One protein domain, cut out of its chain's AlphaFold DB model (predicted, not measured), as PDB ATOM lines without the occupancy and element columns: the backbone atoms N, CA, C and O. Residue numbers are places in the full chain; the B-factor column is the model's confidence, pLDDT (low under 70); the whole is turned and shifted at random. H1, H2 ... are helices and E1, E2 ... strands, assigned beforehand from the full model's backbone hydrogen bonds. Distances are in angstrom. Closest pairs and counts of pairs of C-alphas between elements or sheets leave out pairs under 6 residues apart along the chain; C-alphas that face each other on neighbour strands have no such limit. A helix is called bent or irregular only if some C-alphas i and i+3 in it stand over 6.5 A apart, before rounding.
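What this domain is: This is residues 93 to 218 of the 218 residues of an uncharacterized protein of Flavobacteriales bacterium (UniProt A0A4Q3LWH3). A curled sheet of five strands wraps round residues 166 to 173 of the helix H5, and from this sheet the long bent helix H2 runs out toward the far end of a rod-shaped domain. There the short helices H1 and H3 pack on its second arm, H2b, and the chain comes back by way of the short helix H4 and then H5, which crosses the first arm, H2a. The printed part has 126 residues with five named helices and five named strands, in the order H1, E1, E2, H2, H3, H4, H5, E3, E4, E5, and its class is mixed, helices and strands. The sheet is mixed, with the order E3, E2, E1, E4, E5. The whole is only just compact, close to loose, with a radius of gyration of the C-alphas of 16.3 A and spans of 54 by 26 by 25 A.

Where its parts are: The longest strand is E4, residues 196 to 204, 24.8 A from first to last C-alpha. E1, residues 105 to 110, is 16.3 A long and begins with C-alpha 105 at (7.806, 14.835, -28.259). E2 is residues 116 to 119, E3 is residues 177 to 179, and E5, residues 209 to 212, ends with C-alpha 212 at (10.532, 15.832, -37.617). H2, residues 120 to 141, was assigned as one helix by its hydrogen bonds but is bent: C-alphas 130 and 133 are 6.7 A apart. Its arms are H2a, residues 120 to 130, 15.4 A, and H2b, residues 133 to 141, 12.4 A. H5, residues 158 to 173, is 22.3 A long. H1 is residues 95 to 98, with C-alpha 95 at (9.729, 30.815, -18.385); H3 is residues 145 to 149 and H4 is residues 151 to 155.

How they stand to each other: The sheet is strongly twisted, with E3 and E5 as edge strands. E1 and E4 are antiparallel, with N 107 and O 199 at 2.9 A, within hydrogen-bond range. E1 and E2 form a hairpin, antiparallel, with N 117 and O 108 at 2.8 A. E4 and E5 form another hairpin, antiparallel, with N 202 and O 211 at 2.8 A. E2 and E3 are parallel, with N 179 and O 118 at 2.9 A; E2, H2, H3, H4, H5 and E3 make a strand-helix-strand unit, two parallel neighbour strands with helices between. H5 is on one face of the sheet, making two layers, and its closest C-alphas to E5 are those of Leu 170 and Leu 210, 6.3 A apart. H2a is on the sheet too, at a height of 8.3 A, over E1, and runs along the strands at 24 degrees on the local plane. H2 is the hub, touching three helices. H2a touches H5 at a steep tilt of 52 degrees, opposite ways, with the C-alphas of Ile 123 and Lys 164 closest at 6.7 A. The arms H2a and H2b stand at a steep tilt of 41 degrees. H2b touches H1, closest at the C-alphas of Glu 95 and Pro 133, 5.1 A, and H3, closest at those of Tyr 139 and Leu 145, 5.0 A. H4 is close but not clearly touching to H5, with the C-alphas of Val 155 and Val 161 at 7.1 A. H2b and H5 are apart. Every O i to N i+4 pair is within hydrogen-bond range in H2a, H2b, H4 and H5; H3 has 0 of 1, beside 2 of 2 O i to N i+3 pairs, and H1 is too short for an i+4 pair.

The domain as a whole: The two C-alphas farthest apart, those of Ser 143 and Lys 192, are 54.2 A from each other. The printed part has no cut and ends at the chain's last residue, Ser 218. The link from E3 to E4, residues 180 to 195, is long, and that from H1 to E1 is short; the other links are tight. The mean pLDDT of the printed part is 92.1, and residues 217 to 218 are under 70.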
ATOM      1  N   LEU A  93      10.989  36.068 -14.074       96.94
ATOM      2  CA  LEU A  93       9.678  35.978 -14.735       96.94
ATOM      3  C   LEU A  93       9.791  35.466 -16.177       96.94
ATOM      4  O   LEU A  93       8.829  35.554 -16.936       96.94
ATOM      5  N   ASP A  94      10.973  34.963 -16.534       96.31
ATOM      6  CA  ASP A  94      11.253  34.283 -17.789       96.31
ATOM      7  C   ASP A  94      11.014  32.780 -17.612       96.31
ATOM      8  O   ASP A  94      11.647  32.125 -16.782       96.31
ATOM      9  N   GLU A  95      10.095  32.231 -18.399       95.25
ATOM     10  CA  GLU A  95       9.729  30.815 -18.385       95.25
ATOM     11  C   GLU A  95      10.905  29.914 -18.784       95.25
ATOM     12  O   GLU A  95      10.994  28.779 -18.318       95.25
ATOM     13  N   HIS A  96      11.855  30.416 -19.586       94.44
ATOM     14  CA  HIS A  96      13.042  29.656 -19.979       94.44
ATOM     15  C   HIS A  96      13.923  29.273 -18.790       94.44
ATOM     16  O   HIS A  96      14.568  28.225 -18.835       94.44
ATOM     17  N   PHE A  97      13.914  30.065 -17.713       96.38
ATOM     18  CA  PHE A  97      14.633  29.736 -16.483       96.38
ATOM     19  C   PHE A  97      14.107  28.451 -15.825       96.38
ATOM     20  O   PHE A  97      14.872  27.719 -15.202       96.38
ATOM     21  N   TYR A  98      12.812  28.165 -15.981       96.00
ATOM     22  CA  TYR A  98      12.137  27.009 -15.384       96.00
ATOM     23  C   TYR A  98      11.994  25.841 -16.360       96.00
ATOM     24  O   TYR A  98      11.271  24.892 -16.081       96.00
ATOM     25  N   ARG A  99      12.637  25.880 -17.527       91.69
ATOM     26  CA  ARG A  99      12.517  24.783 -18.483       91.69
ATOM     27  C   ARG A  99      13.245  23.544 -17.961       91.69
ATOM     28  O   ARG A  99      14.460  23.562 -17.789       91.69
ATOM     29  N   TYR A 100      12.503  22.456 -17.792       90.19
ATOM     30  CA  TYR A 100      13.032  21.121 -17.540       90.19
ATOM     31  C   TYR A 100      12.532  20.160 -18.623       90.19
ATOM     32  O   TYR A 100      11.409  20.284 -19.107       90.19
ATOM     33  N   GLY A 101      13.383  19.222 -19.036       83.62
ATOM     34  CA  GLY A 101      13.081  18.317 -20.142       83.62
ATOM     35  C   GLY A 101      13.235  18.960 -21.525       83.62
ATOM     36  O   GLY A 101      13.967  19.931 -21.718       83.62
ATOM     37  N   THR A 102      12.582  18.359 -22.518       82.19
ATOM     38  CA  THR A 102      12.680  18.747 -23.931       82.19
ATOM     39  C   THR A 102      11.363  19.333 -24.427       82.19
ATOM     40  O   THR A 102      10.290  18.895 -24.030       82.19
ATOM     41  N   ASN A 103      11.446  20.293 -25.348       81.25
ATOM     42  CA  ASN A 103      10.307  20.824 -26.102       81.25
ATOM     43  C   ASN A 103       9.957  19.968 -27.336       81.25
ATOM     44  O   ASN A 103       9.268  20.432 -28.242       81.25
ATOM     45  N   HIS A 104      10.480  18.746 -27.401       91.00
ATOM     46  CA  HIS A 104      10.183  17.773 -28.441       91.00
ATOM     47  C   HIS A 104       9.389  16.624 -27.844       91.00
ATOM     48  O   HIS A 104       9.687  16.164 -26.742       91.00
ATOM     49  N   ILE A 105       8.436  16.100 -28.604       93.31
ATOM     50  CA  ILE A 105       7.806  14.835 -28.259       93.31
ATOM     51  C   ILE A 105       8.699  13.689 -28.735       93.31
ATOM     52  O   ILE A 105       9.119  13.637 -29.891       93.31
ATOM     53  N   GLY A 106       9.055  12.803 -27.809       92.25
ATOM     54  CA  GLY A 106       9.853  11.615 -28.096       92.25
ATOM     55  C   GLY A 106       8.992  10.420 -28.499       92.25
ATOM     56  O   GLY A 106       7.789  10.390 -28.258       92.25
ATOM     57  N   GLY A 107       9.629   9.409 -29.072       93.81
ATOM     58  CA  GLY A 107       9.017   8.122 -29.376       93.81
ATOM     59  C   GLY A 107       9.997   7.205 -30.095       93.81
ATOM     60  O   GLY A 107      11.211   7.411 -30.057       93.81
ATOM     61  N   TRP A 108       9.465   6.188 -30.761       94.12
ATOM     62  CA  TRP A 108      10.236   5.193 -31.500       94.12
ATOM     63  C   TRP A 108       9.939   5.282 -32.989       94.12
ATOM     64  O   TRP A 108       8.787   5.471 -33.380       94.12
ATOM     65  N   ARG A 109      10.959   5.078 -33.824       93.88
ATOM     66  CA  ARG A 109      10.807   4.971 -35.277       93.88
ATOM     67  C   ARG A 109      11.605   3.790 -35.810       93.88
ATOM     68  O   ARG A 109      12.787   3.641 -35.520       93.88
ATOM     69  N   CYS A 110      10.958   2.958 -36.616       94.38
ATOM     70  CA  CYS A 110      11.638   1.939 -37.398       94.38
ATOM     71  C   CYS A 110      12.375   2.607 -38.558       94.38
ATOM     72  O   CYS A 110      11.748   3.242 -39.407       94.38
ATOM     73  N   ILE A 111      13.690   2.423 -38.614       92.06
ATOM     74  CA  ILE A 111      14.542   3.017 -39.649       92.06
ATOM     75  C   ILE A 111      14.284   2.357 -41.010       92.06
ATOM     76  O   ILE A 111      14.312   3.024 -42.036       92.06
ATOM     77  N   ASN A 112      13.931   1.067 -41.020       93.94
ATOM     78  CA  ASN A 112      13.686   0.318 -42.253       93.94
ATOM     79  C   ASN A 112      12.392   0.723 -42.986       93.94
ATOM     80  O   ASN A 112      12.391   0.862 -44.204       93.94
ATOM     81  N   CYS A 113      11.271   0.888 -42.271       93.81
ATOM     82  CA  CYS A 113       9.962   1.139 -42.905       93.81
ATOM     83  C   CYS A 113       9.286   2.453 -42.491       93.81
ATOM     84  O   CYS A 113       8.176   2.734 -42.932       93.81
ATOM     85  N   GLY A 114       9.905   3.236 -41.606       93.00
ATOM     86  CA  GLY A 114       9.369   4.513 -41.140       93.00
ATOM     87  C   GLY A 114       8.215   4.420 -40.141       93.00
ATOM     88  O   GLY A 114       7.776   5.463 -39.665       93.00
ATOM     89  N   HIS A 115       7.742   3.217 -39.789       94.62
ATOM     90  CA  HIS A 115       6.706   3.047 -38.766       94.62
ATOM     91  C   HIS A 115       7.135   3.716 -37.458       94.62
ATOM     92  O   HIS A 115       8.219   3.430 -36.946       94.62
ATOM     93  N   ALA A 116       6.272   4.568 -36.916       94.44
ATOM     94  CA  ALA A 116       6.543   5.341 -35.718       94.44
ATOM     95  C   ALA A 116       5.509   5.066 -34.628       94.44
ATOM     96  O   ALA A 116       4.338   4.798 -34.913       94.44
ATOM     97  N   ARG A 117       5.956   5.171 -33.377       94.62
ATOM     98  CA  ARG A 117       5.142   4.983 -32.181       94.62
ATOM     99  C   ARG A 117       5.466   6.052 -31.144       94.62
ATOM    100  O   ARG A 117       6.631   6.213 -30.788       94.62
ATOM    101  N   ILE A 118       4.439   6.707 -30.621       95.38
ATOM    102  CA  ILE A 118       4.520   7.661 -29.508       95.38
ATOM    103  C   ILE A 118       3.577   7.162 -28.409       95.38
ATOM    104  O   ILE A 118       2.465   6.731 -28.714       95.38
ATOM    105  N   SER A 119       4.018   7.158 -27.147       94.25
ATOM    106  CA  SER A 119       3.169   6.738 -26.025       94.25
ATOM    107  C   SER A 119       2.438   7.907 -25.366       94.25
ATOM    108  O   SER A 119       2.860   9.059 -25.470       94.25
ATOM    109  N   SER A 120       1.374   7.610 -24.619       93.88
ATOM    110  CA  SER A 120       0.688   8.595 -23.770       93.88
ATOM    111  C   SER A 120       1.640   9.293 -22.789       93.88
ATOM    112  O   SER A 120       1.571  10.505 -22.621       93.88
ATOM    113  N   THR A 121       2.613   8.584 -22.211       93.69
ATOM    114  CA  THR A 121       3.636   9.218 -21.360       93.69
ATOM    115  C   THR A 121       4.578  10.129 -22.139       93.69
ATOM    116  O   THR A 121       5.029  11.126 -21.583       93.69
ATOM    117  N   ASN A 122       4.864   9.863 -23.419       94.19
ATOM    118  CA  ASN A 122       5.608  10.829 -24.231       94.19
ATOM    119  C   ASN A 122       4.825  12.137 -24.407       94.19
ATOM    120  O   ASN A 122       5.426  13.210 -24.337       94.19
ATOM    121  N   ILE A 123       3.502  12.047 -24.587       95.06
ATOM    122  CA  ILE A 123       2.616  13.217 -24.637       95.06
ATOM    123  C   ILE A 123       2.635  13.947 -23.293       95.06
ATOM    124  O   ILE A 123       2.852  15.153 -23.263       95.06
ATOM    125  N   GLU A 124       2.487  13.231 -22.177       95.12
ATOM    126  CA  GLU A 124       2.513  13.830 -20.835       95.12
ATOM    127  C   GLU A 124       3.835  14.536 -20.525       95.12
ATOM    128  O   GLU A 124       3.825  15.654 -20.017       95.12
ATOM    129  N   LEU A 125       4.973  13.923 -20.865       94.31
ATOM    130  CA  LEU A 125       6.295  14.534 -20.699       94.31
ATOM    131  C   LEU A 125       6.417  15.834 -21.497       94.31
ATOM    132  O   LEU A 125       6.914  16.827 -20.969       94.31
ATOM    133  N   TYR A 126       5.947  15.833 -22.748       95.06
ATOM    134  CA  TYR A 126       5.948  17.021 -23.597       95.06
ATOM    135  C   TYR A 126       5.047  18.126 -23.023       95.06
ATOM    136  O   TYR A 126       5.494  19.261 -22.857       95.06
ATOM    137  N   VAL A 127       3.798  17.802 -22.673       95.38
ATOM    138  CA  VAL A 127       2.831  18.792 -22.175       95.38
ATOM    139  C   VAL A 127       3.272  19.357 -20.823       95.38
ATOM    140  O   VAL A 127       3.194  20.567 -20.621       95.38
ATOM    141  N   ALA A 128       3.795  18.527 -19.916       95.94
ATOM    142  CA  ALA A 128       4.356  18.999 -18.652       95.94
ATOM    143  C   ALA A 128       5.510  19.990 -18.886       95.94
ATOM    144  O   ALA A 128       5.510  21.068 -18.294       95.94
ATOM    145  N   ALA A 129       6.443  19.669 -19.790       94.44
ATOM    146  CA  ALA A 129       7.585  20.526 -20.109       94.44
ATOM    147  C   ALA A 129       7.186  21.856 -20.781       94.44
ATOM    148  O   ALA A 129       7.885  22.858 -20.611       94.44
ATOM    149  N   ASP A 130       6.074  21.890 -21.524       93.50
ATOM    150  CA  ASP A 130       5.575  23.109 -22.176       93.50
ATOM    151  C   ASP A 130       4.752  24.005 -21.231       93.50
ATOM    152  O   ASP A 130       4.910  25.230 -21.230       93.50
ATOM    153  N   PHE A 131       3.892  23.412 -20.393       95.62
ATOM    154  CA  PHE A 131       2.939  24.159 -19.563       95.62
ATOM    155  C   PHE A 131       3.449  24.504 -18.166       95.62
ATOM    156  O   PHE A 131       3.148  25.594 -17.672       95.62
ATOM    157  N   LEU A 132       4.209  23.625 -17.501       96.62
ATOM    158  CA  LEU A 132       4.635  23.888 -16.122       96.62
ATOM    159  C   LEU A 132       5.477  25.159 -15.980       96.62
ATOM    160  O   LEU A 132       5.185  25.912 -15.053       96.62
ATOM    161  N   PRO A 133       6.435  25.487 -16.868       97.25
ATOM    162  CA  PRO A 133       7.173  26.747 -16.768       97.25
ATOM    163  C   PRO A 133       6.257  27.983 -16.818       97.25
ATOM    164  O   PRO A 133       6.400  28.897 -16.001       97.25
ATOM    165  N   ARG A 134       5.254  27.972 -17.711       96.38
ATOM    166  CA  ARG A 134       4.236  29.032 -17.851       96.38
ATOM    167  C   ARG A 134       3.397  29.163 -16.585       96.38
ATOM    168  O   ARG A 134       3.214  30.263 -16.059       96.38
ATOM    169  N   LEU A 135       2.900  28.037 -16.070       97.69
ATOM    170  CA  LEU A 135       2.130  27.994 -14.827       97.69
ATOM    171  C   LEU A 135       2.973  28.453 -13.638       97.69
ATOM    172  O   LEU A 135       2.502  29.237 -12.821       97.69
ATOM    173  N   PHE A 136       4.236  28.051 -13.570       97.94
ATOM    174  CA  PHE A 136       5.136  28.444 -12.497       97.94
ATOM    175  C   PHE A 136       5.324  29.958 -12.462       97.94
ATOM    176  O   PHE A 136       5.084  30.582 -11.430       97.94
ATOM    177  N   VAL A 137       5.627  30.579 -13.606       98.19
ATOM    178  CA  VAL A 137       5.714  32.042 -13.729       98.19
ATOM    179  C   VAL A 137       4.372  32.719 -13.429       98.19
ATOM    180  O   VAL A 137       4.339  33.742 -12.738       98.19
ATOM    181  N   ARG A 138       3.246  32.160 -13.894       97.94
ATOM    182  CA  ARG A 138       1.893  32.668 -13.599       97.94
ATOM    183  C   ARG A 138       1.631  32.696 -12.087       97.94
ATOM    184  O   ARG A 138       1.189  33.719 -11.567       97.94
ATOM    185  N   TYR A 139       1.964  31.623 -11.373       97.75
ATOM    186  CA  TYR A 139       1.753  31.499  -9.929       97.75
ATOM    187  C   TYR A 139       2.774  32.315  -9.120       97.75
ATOM    188  O   TYR A 139       2.421  32.853  -8.068       97.75
ATOM    189  N   LEU A 140       4.002  32.503  -9.624       96.81
ATOM    190  CA  LEU A 140       4.970  33.459  -9.068       96.81
ATOM    191  C   LEU A 140       4.423  34.888  -9.098       96.81
ATOM    192  O   LEU A 140       4.405  35.555  -8.066       96.81
ATOM    193  N   LYS A 141       3.914  35.349 -10.250       96.94
ATOM    194  CA  LYS A 141       3.330  36.699 -10.398       96.94
ATOM    195  C   LYS A 141       2.180  36.943  -9.421       96.94
ATOM    196  O   LYS A 141       1.987  38.066  -8.964       96.94
ATOM    197  N   GLN A 142       1.443  35.892  -9.076       96.62
ATOM    198  CA  GLN A 142       0.309  35.954  -8.160       96.62
ATOM    199  C   GLN A 142       0.687  35.715  -6.687       96.62
ATOM    200  O   GLN A 142      -0.189  35.760  -5.831       96.62
ATOM    201  N   SER A 143       1.965  35.469  -6.365       95.81
ATOM    202  CA  SER A 143       2.416  35.054  -5.021       95.81
ATOM    203  C   SER A 143       1.712  33.788  -4.500       95.81
ATOM    204  O   SER A 143       1.475  33.639  -3.304       95.81
ATOM    205  N   LYS A 144       1.393  32.860  -5.407       96.81
ATOM    206  CA  LYS A 144       0.604  31.644  -5.155       96.81
ATOM    207  C   LYS A 144       1.384  30.353  -5.380       96.81
ATOM    208  O   LYS A 144       0.787  29.305  -5.559       96.81
ATOM    209  N   LEU A 145       2.717  30.390  -5.360       96.81
ATOM    210  CA  LEU A 145       3.551  29.257  -5.787       96.81
ATOM    211  C   LEU A 145       3.232  27.919  -5.088       96.81
ATOM    212  O   LEU A 145       3.296  26.873  -5.722       96.81
ATOM    213  N   MET A 146       2.827  27.948  -3.813       97.62
ATOM    214  CA  MET A 146       2.398  26.749  -3.074       97.62
ATOM    215  C   MET A 146       1.174  26.053  -3.688       97.62
ATOM    216  O   MET A 146       1.029  24.846  -3.531       97.62
ATOM    217  N   GLU A 147       0.302  26.781  -4.391       97.69
ATOM    218  CA  GLU A 147      -0.874  26.208  -5.056       97.69
ATOM    219  C   GLU A 147      -0.487  25.272  -6.220       97.69
ATOM    220  O   GLU A 147      -1.323  24.492  -6.662       97.69
ATOM    221  N   LEU A 148       0.774  25.279  -6.684       97.50
ATOM    222  CA  LEU A 148       1.261  24.314  -7.682       97.50
ATOM    223  C   LEU A 148       1.352  22.876  -7.153       97.50
ATOM    224  O   LEU A 148       1.495  21.951  -7.944       97.50
ATOM    225  N   LEU A 149       1.279  22.673  -5.833       97.88
ATOM    226  CA  LEU A 149       1.257  21.338  -5.232       97.88
ATOM    227  C   LEU A 149      -0.044  20.574  -5.532       97.88
ATOM    228  O   LEU A 149      -0.061  19.349  -5.430       97.88
ATOM    229  N   ASP A 150      -1.115  21.274  -5.916       97.81
ATOM    230  CA  ASP A 150      -2.382  20.669  -6.334       97.81
ATOM    231  C   ASP A 150      -2.304  20.216  -7.801       97.81
ATOM    232  O   ASP A 150      -2.893  20.805  -8.711       97.81
ATOM    233  N   LEU A 151      -1.493  19.182  -8.039       97.44
ATOM    234  CA  LEU A 151      -1.206  18.678  -9.383       97.44
ATOM    235  C   LEU A 151      -2.451  18.125 -10.076       97.44
ATOM    236  O   LEU A 151      -2.570  18.287 -11.285       97.44
ATOM    237  N   GLU A 152      -3.383  17.522  -9.333       97.38
ATOM    238  CA  GLU A 152      -4.651  17.022  -9.881       97.38
ATOM    239  C   GLU A 152      -5.461  18.156 -10.509       97.38
ATOM    240  O   GLU A 152      -5.931  18.042 -11.643       97.38
ATOM    241  N   LYS A 153      -5.547  19.297  -9.818       97.81
ATOM    242  CA  LYS A 153      -6.187  20.492 -10.359       97.81
ATOM    243  C   LYS A 153      -5.442  21.053 -11.565       97.81
ATOM    244  O   LYS A 153      -6.093  21.494 -12.510       97.81
ATOM    245  N   LEU A 154      -4.105  21.059 -11.548       97.62
ATOM    246  CA  LEU A 154      -3.317  21.568 -12.674       97.62
ATOM    247  C   LEU A 154      -3.533  20.731 -13.936       97.62
ATOM    248  O   LEU A 154      -3.851  21.289 -14.981       97.62
ATOM    249  N   VAL A 155      -3.411  19.404 -13.851       97.31
ATOM    250  CA  VAL A 155      -3.547  18.530 -15.030       97.31
ATOM    251  C   VAL A 155      -4.966  18.503 -15.596       97.31
ATOM    252  O   VAL A 155      -5.145  18.135 -16.756       97.31
ATOM    253  N   ALA A 156      -5.955  18.904 -14.792       97.88
ATOM    254  CA  ALA A 156      -7.354  19.041 -15.177       97.88
ATOM    255  C   ALA A 156      -7.713  20.427 -15.749       97.88
ATOM    256  O   ALA A 156      -8.866  20.642 -16.124       97.88
ATOM    257  N   LEU A 157      -6.770  21.378 -15.820       98.00
ATOM    258  CA  LEU A 157      -7.024  22.664 -16.471       98.00
ATOM    259  C   LEU A 157      -7.374  22.445 -17.946       98.00
ATOM    260  O   LEU A 157      -6.694  21.704 -18.657       98.00
ATOM    261  N   GLU A 158      -8.400  23.152 -18.416       97.94
ATOM    262  CA  GLU A 158      -8.909  23.034 -19.786       97.94
ATOM    263  C   GLU A 158      -7.809  23.242 -20.840       97.94
ATOM    264  O   GLU A 158      -7.719  22.475 -21.793       97.94
ATOM    265  N   GLU A 159      -6.907  24.210 -20.633       95.69
ATOM    266  CA  GLU A 159      -5.776  24.468 -21.540       95.69
ATOM    267  C   GLU A 159      -4.832  23.258 -21.680       95.69
ATOM    268  O   GLU A 159      -4.324  22.992 -22.768       95.69
ATOM    269  N   ILE A 160      -4.649  22.477 -20.611       96.75
ATOM    270  CA  ILE A 160      -3.792  21.285 -20.596       96.75
ATOM    271  C   ILE A 160      -4.511  20.091 -21.217       96.75
ATOM    272  O   ILE A 160      -3.917  19.363 -22.014       96.75
ATOM    273  N   VAL A 161      -5.788  19.891 -20.882       97.19
ATOM    274  CA  VAL A 161      -6.608  18.820 -21.465       97.19
ATOM    275  C   VAL A 161      -6.716  19.005 -22.980       97.19
ATOM    276  O   VAL A 161      -6.437  18.072 -23.733       97.19
ATOM    277  N   ASN A 162      -7.016  20.225 -23.432       95.88
ATOM    278  CA  ASN A 162      -7.110  20.551 -24.852       95.88
ATOM    279  C   ASN A 162      -5.769  20.364 -25.568       95.88
ATOM    280  O   ASN A 162      -5.746  19.813 -26.668       95.88
ATOM    281  N   ALA A 163      -4.651  20.755 -24.943       94.69
ATOM    282  CA  ALA A 163      -3.327  20.530 -25.514       94.69
ATOM    283  C   ALA A 163      -3.031  19.035 -25.701       94.69
ATOM    284  O   ALA A 163      -2.606  18.636 -26.782       94.69
ATOM    285  N   LYS A 164      -3.309  18.189 -24.700       95.44
ATOM    286  CA  LYS A 164      -3.131  16.729 -24.816       95.44
ATOM    287  C   LYS A 164      -3.947  16.159 -25.975       95.44
ATOM    288  O   LYS A 164      -3.387  15.473 -26.828       95.44
ATOM    289  N   SER A 165      -5.234  16.502 -26.051       95.69
ATOM    290  CA  SER A 165      -6.106  16.048 -27.139       95.69
ATOM    291  C   SER A 165      -5.639  16.537 -28.512       95.69
ATOM    292  O   SER A 165      -5.673  15.768 -29.471       95.69
ATOM    293  N   ALA A 166      -5.151  17.776 -28.623       94.88
ATOM    294  CA  ALA A 166      -4.594  18.294 -29.870       94.88
ATOM    295  C   ALA A 166      -3.342  17.507 -30.295       94.88
ATOM    296  O   ALA A 166      -3.229  17.101 -31.450       94.88
ATOM    297  N   VAL A 167      -2.429  17.214 -29.361       95.31
ATOM    298  CA  VAL A 167      -1.245  16.387 -29.645       95.31
ATOM    299  C   VAL A 167      -1.637  14.986 -30.117       95.31
ATOM    300  O   VAL A 167      -1.095  14.508 -31.112       95.31
ATOM    301  N   GLU A 168      -2.592  14.333 -29.454       95.44
ATOM    302  CA  GLU A 168      -3.086  13.013 -29.867       95.44
ATOM    303  C   GLU A 168      -3.660  13.027 -31.290       95.44
ATOM    304  O   GLU A 168      -3.354  12.137 -32.087       95.44
ATOM    305  N   GLN A 169      -4.436  14.058 -31.636       94.69
ATOM    306  CA  GLN A 169      -4.995  14.226 -32.978       94.69
ATOM    307  C   GLN A 169      -3.901  14.405 -34.039       94.69
ATOM    308  O   GLN A 169      -3.976  13.770 -35.093       94.69
ATOM    309  N   LEU A 170      -2.858  15.196 -33.756       94.75
ATOM    310  CA  LEU A 170      -1.718  15.369 -34.667       94.75
ATOM    311  C   LEU A 170      -0.947  14.061 -34.889       94.75
ATOM    312  O   LEU A 170      -0.563  13.731 -36.010       94.75
ATOM    313  N   ILE A 171      -0.717  13.290 -33.823       94.44
ATOM    314  CA  ILE A 171      -0.040  11.987 -33.908       94.44
ATOM    315  C   ILE A 171      -0.827  11.052 -34.833       94.44
ATOM    316  O   ILE A 171      -0.249  10.404 -35.711       94.44
ATOM    317  N   GLN A 172      -2.151  11.012 -34.670       92.12
ATOM    318  CA  GLN A 172      -3.027  10.184 -35.493       92.12
ATOM    319  C   GLN A 172      -3.068  10.651 -36.954       92.12
ATOM    320  O   GLN A 172      -3.017   9.807 -37.855       92.12
ATOM    321  N   SER A 173      -3.104  11.964 -37.221       92.44
ATOM    322  CA  SER A 173      -3.109  12.492 -38.594       92.44
ATOM    323  C   SER A 173      -1.820  12.170 -39.354       92.44
ATOM    324  O   SER A 173      -1.869  11.890 -40.552       92.44
ATOM    325  N   GLU A 174      -0.683  12.115 -38.655       91.75
ATOM    326  CA  GLU A 174       0.621  11.721 -39.209       91.75
ATOM    327  C   GLU A 174       0.811  10.195 -39.323       91.75
ATOM    328  O   GLU A 174       1.902   9.714 -39.640       91.75
ATOM    329  N   LYS A 175      -0.244   9.402 -39.077       91.31
ATOM    330  CA  LYS A 175      -0.215   7.926 -39.098       91.31
ATOM    331  C   LYS A 175       0.826   7.328 -38.142       91.31
ATOM    332  O   LYS A 175       1.325   6.221 -38.364       91.31
ATOM    333  N   ILE A 176       1.151   8.047 -37.070       94.38
ATOM    334  CA  ILE A 176       1.997   7.554 -35.987       94.38
ATOM    335  C   ILE A 176       1.109   6.753 -35.035       94.38
ATOM    336  O   ILE A 176       0.003   7.161 -34.690       94.38
ATOM    337  N   THR A 177       1.575   5.581 -34.610       94.75
ATOM    338  CA  THR A 177       0.816   4.752 -33.669       94.75
ATOM    339  C   THR A 177       0.861   5.360 -32.272       94.75
ATOM    340  O   THR A 177       1.940   5.520 -31.698       94.75
ATOM    341  N   LEU A 178      -0.315   5.647 -31.714       94.31
ATOM    342  CA  LEU A 178      -0.465   6.017 -30.312       94.31
ATOM    343  C   LEU A 178      -0.505   4.750 -29.454       94.31
ATOM    344  O   LEU A 178      -1.348   3.880 -29.665       94.31
ATOM    345  N   ALA A 179       0.417   4.637 -28.501       91.50
ATOM    346  CA  ALA A 179       0.498   3.498 -27.594       91.50
ATOM    347  C   ALA A 179       0.137   3.888 -26.158       91.50
ATOM    348  O   ALA A 179       0.530   4.943 -25.665       91.50
ATOM    349  N   THR A 180      -0.570   3.001 -25.468       82.75
ATOM    350  CA  THR A 180      -0.818   3.113 -24.023       82.75
ATOM    351  C   THR A 180       0.366   2.606 -23.200       82.75
ATOM    352  O   THR A 180       0.573   3.045 -22.074       82.75
ATOM    353  N   GLU A 181       1.156   1.689 -23.760       76.69
ATOM    354  CA  GLU A 181       2.303   1.090 -23.088       76.69
ATOM    355  C   GLU A 181       3.567   1.939 -23.227       76.69
ATOM    356  O   GLU A 181       3.967   2.351 -24.323       76.69
ATOM    357  N   ASN A 182       4.258   2.098 -22.101       72.00
ATOM    358  CA  ASN A 182       5.620   2.599 -22.064       72.00
ATOM    359  C   ASN A 182       6.582   1.431 -22.146       72.00
ATOM    360  O   ASN A 182       6.714   0.645 -21.213       72.00
ATOM    361  N   GLY A 183       7.276   1.324 -23.268       78.12
ATOM    362  CA  GLY A 183       8.255   0.272 -23.455       78.12
ATOM    363  C   GLY A 183       9.173   0.566 -24.618       78.12
ATOM    364  O   GLY A 183       8.887   1.402 -25.483       78.12
ATOM    365  N   TRP A 184      10.287  -0.148 -24.646       81.44
ATOM    366  CA  TRP A 184      11.167  -0.152 -25.801       81.44
ATOM    367  C   TRP A 184      10.457  -0.839 -26.961       81.44
ATOM    368  O   TRP A 184       9.862  -1.906 -26.796       81.44
ATOM    369  N   LEU A 185      10.480  -0.218 -28.137       85.50
ATOM    370  CA  LEU A 185      10.037  -0.892 -29.346       85.50
ATOM    371  C   LEU A 185      11.223  -1.712 -29.860       85.50
ATOM    372  O   LEU A 185      12.090  -1.163 -30.523       85.50
ATOM    373  N   GLN A 186      11.288  -2.996 -29.503       86.62
ATOM    374  CA  GLN A 186      12.397  -3.877 -29.908       86.62
ATOM    375  C   GLN A 186      12.263  -4.381 -31.348       86.62
ATOM    376  O   GLN A 186      13.255  -4.572 -32.041       86.62
ATOM    377  N   THR A 187      11.032  -4.596 -31.816       92.44
ATOM    378  CA  THR A 187      10.764  -5.112 -33.161       92.44
ATOM    379  C   THR A 187       9.610  -4.357 -33.795       92.44
ATOM    380  O   THR A 187       8.586  -4.096 -33.161       92.44
ATOM    381  N   CYS A 188       9.770  -3.996 -35.065       93.44
ATOM    382  CA  CYS A 188       8.794  -3.201 -35.778       93.44
ATOM    383  C   CYS A 188       7.542  -4.049 -36.040       93.44
ATOM    384  O   CYS A 188       7.640  -5.079 -36.715       93.44
ATOM    385  N   PRO A 189       6.345  -3.628 -35.595       92.69
ATOM    386  CA  PRO A 189       5.132  -4.409 -35.809       92.69
ATOM    387  C   PRO A 189       4.785  -4.522 -37.298       92.69
ATOM    388  O   PRO A 189       4.232  -5.546 -37.701       92.69
ATOM    389  N   ASN A 190       5.180  -3.521 -38.097       94.19
ATOM    390  CA  ASN A 190       4.907  -3.422 -39.528       94.19
ATOM    391  C   ASN A 190       5.839  -4.295 -40.391       94.19
ATOM    392  O   ASN A 190       5.360  -5.115 -41.164       94.19
ATOM    393  N   CYS A 191       7.166  -4.156 -40.254       95.75
ATOM    394  CA  CYS A 191       8.136  -4.840 -41.132       95.75
ATOM    395  C   CYS A 191       9.010  -5.901 -40.444       95.75
ATOM    396  O   CYS A 191       9.881  -6.474 -41.089       95.75
ATOM    397  N   LYS A 192       8.815  -6.143 -39.141       96.12
ATOM    398  CA  LYS A 192       9.581  -7.097 -38.311       96.12
ATOM    399  C   LYS A 192      11.087  -6.825 -38.181       96.12
ATOM    400  O   LYS A 192      11.778  -7.609 -37.546       96.12
ATOM    401  N   SER A 193      11.585  -5.709 -38.713       94.75
ATOM    402  CA  SER A 193      12.955  -5.250 -38.473       94.75
ATOM    403  C   SER A 193      13.166  -4.866 -37.004       94.75
ATOM    404  O   SER A 193      12.272  -4.305 -36.368       94.75
ATOM    405  N   ASP A 194      14.361  -5.143 -36.502       93.94
ATOM    406  CA  ASP A 194      14.920  -4.717 -35.215       93.94
ATOM    407  C   ASP A 194      15.659  -3.367 -35.295       93.94
ATOM    408  O   ASP A 194      16.055  -2.810 -34.274       93.94
ATOM    409  N   ASN A 195      15.804  -2.796 -36.497       93.06
ATOM    410  CA  ASN A 195      16.448  -1.503 -36.708       93.06
ATOM    411  C   ASN A 195      15.505  -0.355 -36.309       93.06
ATOM    412  O   ASN A 195      14.733   0.176 -37.124       93.06
ATOM    413  N   ILE A 196      15.517  -0.033 -35.016       91.69
ATOM    414  CA  ILE A 196      14.602   0.905 -34.370       91.69
ATOM    415  C   ILE A 196      15.403   1.901 -33.546       91.69
ATOM    416  O   ILE A 196      16.246   1.526 -32.734       91.69
ATOM    417  N   GLY A 197      15.114   3.182 -33.754       90.44
ATOM    418  CA  GLY A 197      15.766   4.284 -33.062       90.44
ATOM    419  C   GLY A 197      14.783   5.096 -32.233       90.44
ATOM    420  O   GLY A 197      13.590   5.182 -32.548       90.44
ATOM    421  N   GLY A 198      15.307   5.720 -31.178       91.25
ATOM    422  CA  GLY A 198      14.630   6.843 -30.542       91.25
ATOM    423  C   GLY A 198      14.486   7.977 -31.554       91.25
ATOM    424  O   GLY A 198      15.416   8.273 -32.301       91.25
ATOM    425  N   TYR A 199      13.308   8.582 -31.597       92.12
ATOM    426  CA  TYR A 199      12.976   9.618 -32.561       92.12
ATOM    427  C   TYR A 199      12.221  10.753 -31.881       92.12
ATOM    428  O   TYR A 199      11.524  10.546 -30.885       92.12
ATOM    429  N   ARG A 200      12.395  11.963 -32.399       93.56
ATOM    430  CA  ARG A 200      11.852  13.201 -31.849       93.56
ATOM    431  C   ARG A 200      11.068  13.950 -32.908       93.56
ATOM    432  O   ARG A 200      11.509  14.094 -34.053       93.56
ATOM    433  N   TRP A 201       9.937  14.490 -32.492       94.25
ATOM    434  CA  TRP A 201       9.129  15.403 -33.278       94.25
ATOM    435  C   TRP A 201       8.980  16.727 -32.537       94.25
ATOM    436  O   TRP A 201       9.014  16.786 -31.309       94.25
ATOM    437  N   GLN A 202       8.820  17.797 -33.295       92.75
ATOM    438  CA  GLN A 202       8.499  19.119 -32.792       92.75
ATOM    439  C   GLN A 202       7.045  19.424 -33.137       92.75
ATOM    440  O   GLN A 202       6.616  19.224 -34.274       92.75
ATOM    441  N   ILE A 203       6.302  19.938 -32.162       89.94
ATOM    442  CA  ILE A 203       4.988  20.521 -32.414       89.94
ATOM    443  C   ILE A 203       5.200  21.980 -32.821       89.94
ATOM    444  O   ILE A 203       5.912  22.730 -32.152       89.94
ATOM    445  N   ALA A 204       4.636  22.353 -33.963       85.25
ATOM    446  CA  ALA A 204       4.783  23.659 -34.586       85.25
ATOM    447  C   ALA A 204       3.412  24.290 -34.861       85.25
ATOM    448  O   ALA A 204       2.379  23.616 -34.802       85.25
ATOM    449  N   ASP A 205       3.436  25.586 -35.175       81.12
ATOM    450  CA  ASP A 205       2.268  26.364 -35.593       81.12
ATOM    451  C   ASP A 205       1.090  26.248 -34.609       81.12
ATOM    452  O   ASP A 205      -0.036  25.984 -35.015       81.12
ATOM    453  N   ASP A 206       1.367  26.409 -33.311       81.56
ATOM    454  CA  ASP A 206       0.368  26.381 -32.231       81.56
ATOM    455  C   ASP A 206      -0.496  25.107 -32.232       81.56
ATOM    456  O   ASP A 206      -1.715  25.147 -32.361       81.56
ATOM    457  N   TYR A 207       0.162  23.946 -32.123       84.62
ATOM    458  CA  TYR A 207      -0.502  22.637 -32.096       84.62
ATOM    459  C   TYR A 207      -1.248  22.275 -33.393       84.62
ATOM    460  O   TYR A 207      -2.184  21.480 -33.368       84.62
ATOM    461  N   THR A 208      -0.804  22.788 -34.545       83.38
ATOM    462  CA  THR A 208      -1.392  22.420 -35.851       83.38
ATOM    463  C   THR A 208      -0.487  21.557 -36.724       83.38
ATOM    464  O   THR A 208      -0.957  20.989 -37.710       83.38
ATOM    465  N   LYS A 209       0.802  21.419 -36.382       87.56
ATOM    466  CA  LYS A 209       1.743  20.582 -37.138       87.56
ATOM    467  C   LYS A 209       2.666  19.782 -36.240       87.56
ATOM    468  O   LYS A 209       3.159  20.286 -35.234       87.56
ATOM    469  N   LEU A 210       2.977  18.568 -36.680       90.25
ATOM    470  CA  LEU A 210       3.988  17.707 -36.082       90.25
ATOM    471  C   LEU A 210       5.105  17.476 -37.102       90.25
ATOM    472  O   LEU A 210       4.926  16.785 -38.100       90.25
ATOM    473  N   ILE A 211       6.267  18.082 -36.870       89.75
ATOM    474  CA  ILE A 211       7.411  18.010 -37.784       89.75
ATOM    475  C   ILE A 211       8.533  17.172 -37.187       89.75
ATOM    476  O   ILE A 211       8.689  17.059 -35.975       89.75
ATOM    477  N   THR A 212       9.348  16.580 -38.049       88.31
ATOM    478  CA  THR A 212      10.532  15.832 -37.617       88.31
ATOM    479  C   THR A 212      11.574  16.789 -37.027       88.31
ATOM    480  O   THR A 212      11.897  17.800 -37.652       88.31
ATOM    481  N   ALA A 213      12.116  16.475 -35.846       86.25
ATOM    482  CA  ALA A 213      13.177  17.277 -35.237       86.25
ATOM    483  C   ALA A 213      14.498  17.158 -36.026       86.25
ATOM    484  O   ALA A 213      14.802  16.106 -36.597       86.25
ATOM    485  N   LYS A 214      15.291  18.238 -36.061       79.81
ATOM    486  CA  LYS A 214      16.538  18.322 -36.853       79.81
ATOM    487  C   LYS A 214      17.696  17.495 -36.284       79.81
ATOM    488  O   LYS A 214      18.649  17.229 -37.002       79.81
ATOM    489  N   ASP A 215      17.629  17.138 -35.007       76.81
ATOM    490  CA  ASP A 215      18.671  16.454 -34.235       76.81
ATOM    491  C   ASP A 215      18.454  14.936 -34.133       76.81
ATOM    492  O   ASP A 215      19.148  14.262 -33.371       76.81
ATOM    493  N   ASN A 216      17.493  14.383 -34.879       79.75
ATOM    494  CA  ASN A 216      17.348  12.938 -34.983       79.75
ATOM    495  C   ASN A 216      18.612  12.341 -35.606       79.75
ATOM    496  O   ASN A 216      19.035  12.767 -36.681       79.75
ATOM    497  N   LEU A 217      19.197  11.346 -34.935       59.44
ATOM    498  CA  LEU A 217      20.295  10.566 -35.496       59.44
ATOM    499  C   LEU A 217      19.761   9.832 -36.732       59.44
ATOM    500  O   LEU A 217      18.845   9.016 -36.623       59.44
ATOM    501  N   SER A 218      20.279  10.214 -37.899       52.47
ATOM    502  CA  SER A 218      20.019   9.592 -39.200       52.47
ATOM    503  C   SER A 218      20.826   8.318 -39.375       52.47
ATOM    504  O   SER A 218      22.049   8.402 -39.109       52.47
TER     505      SER A 218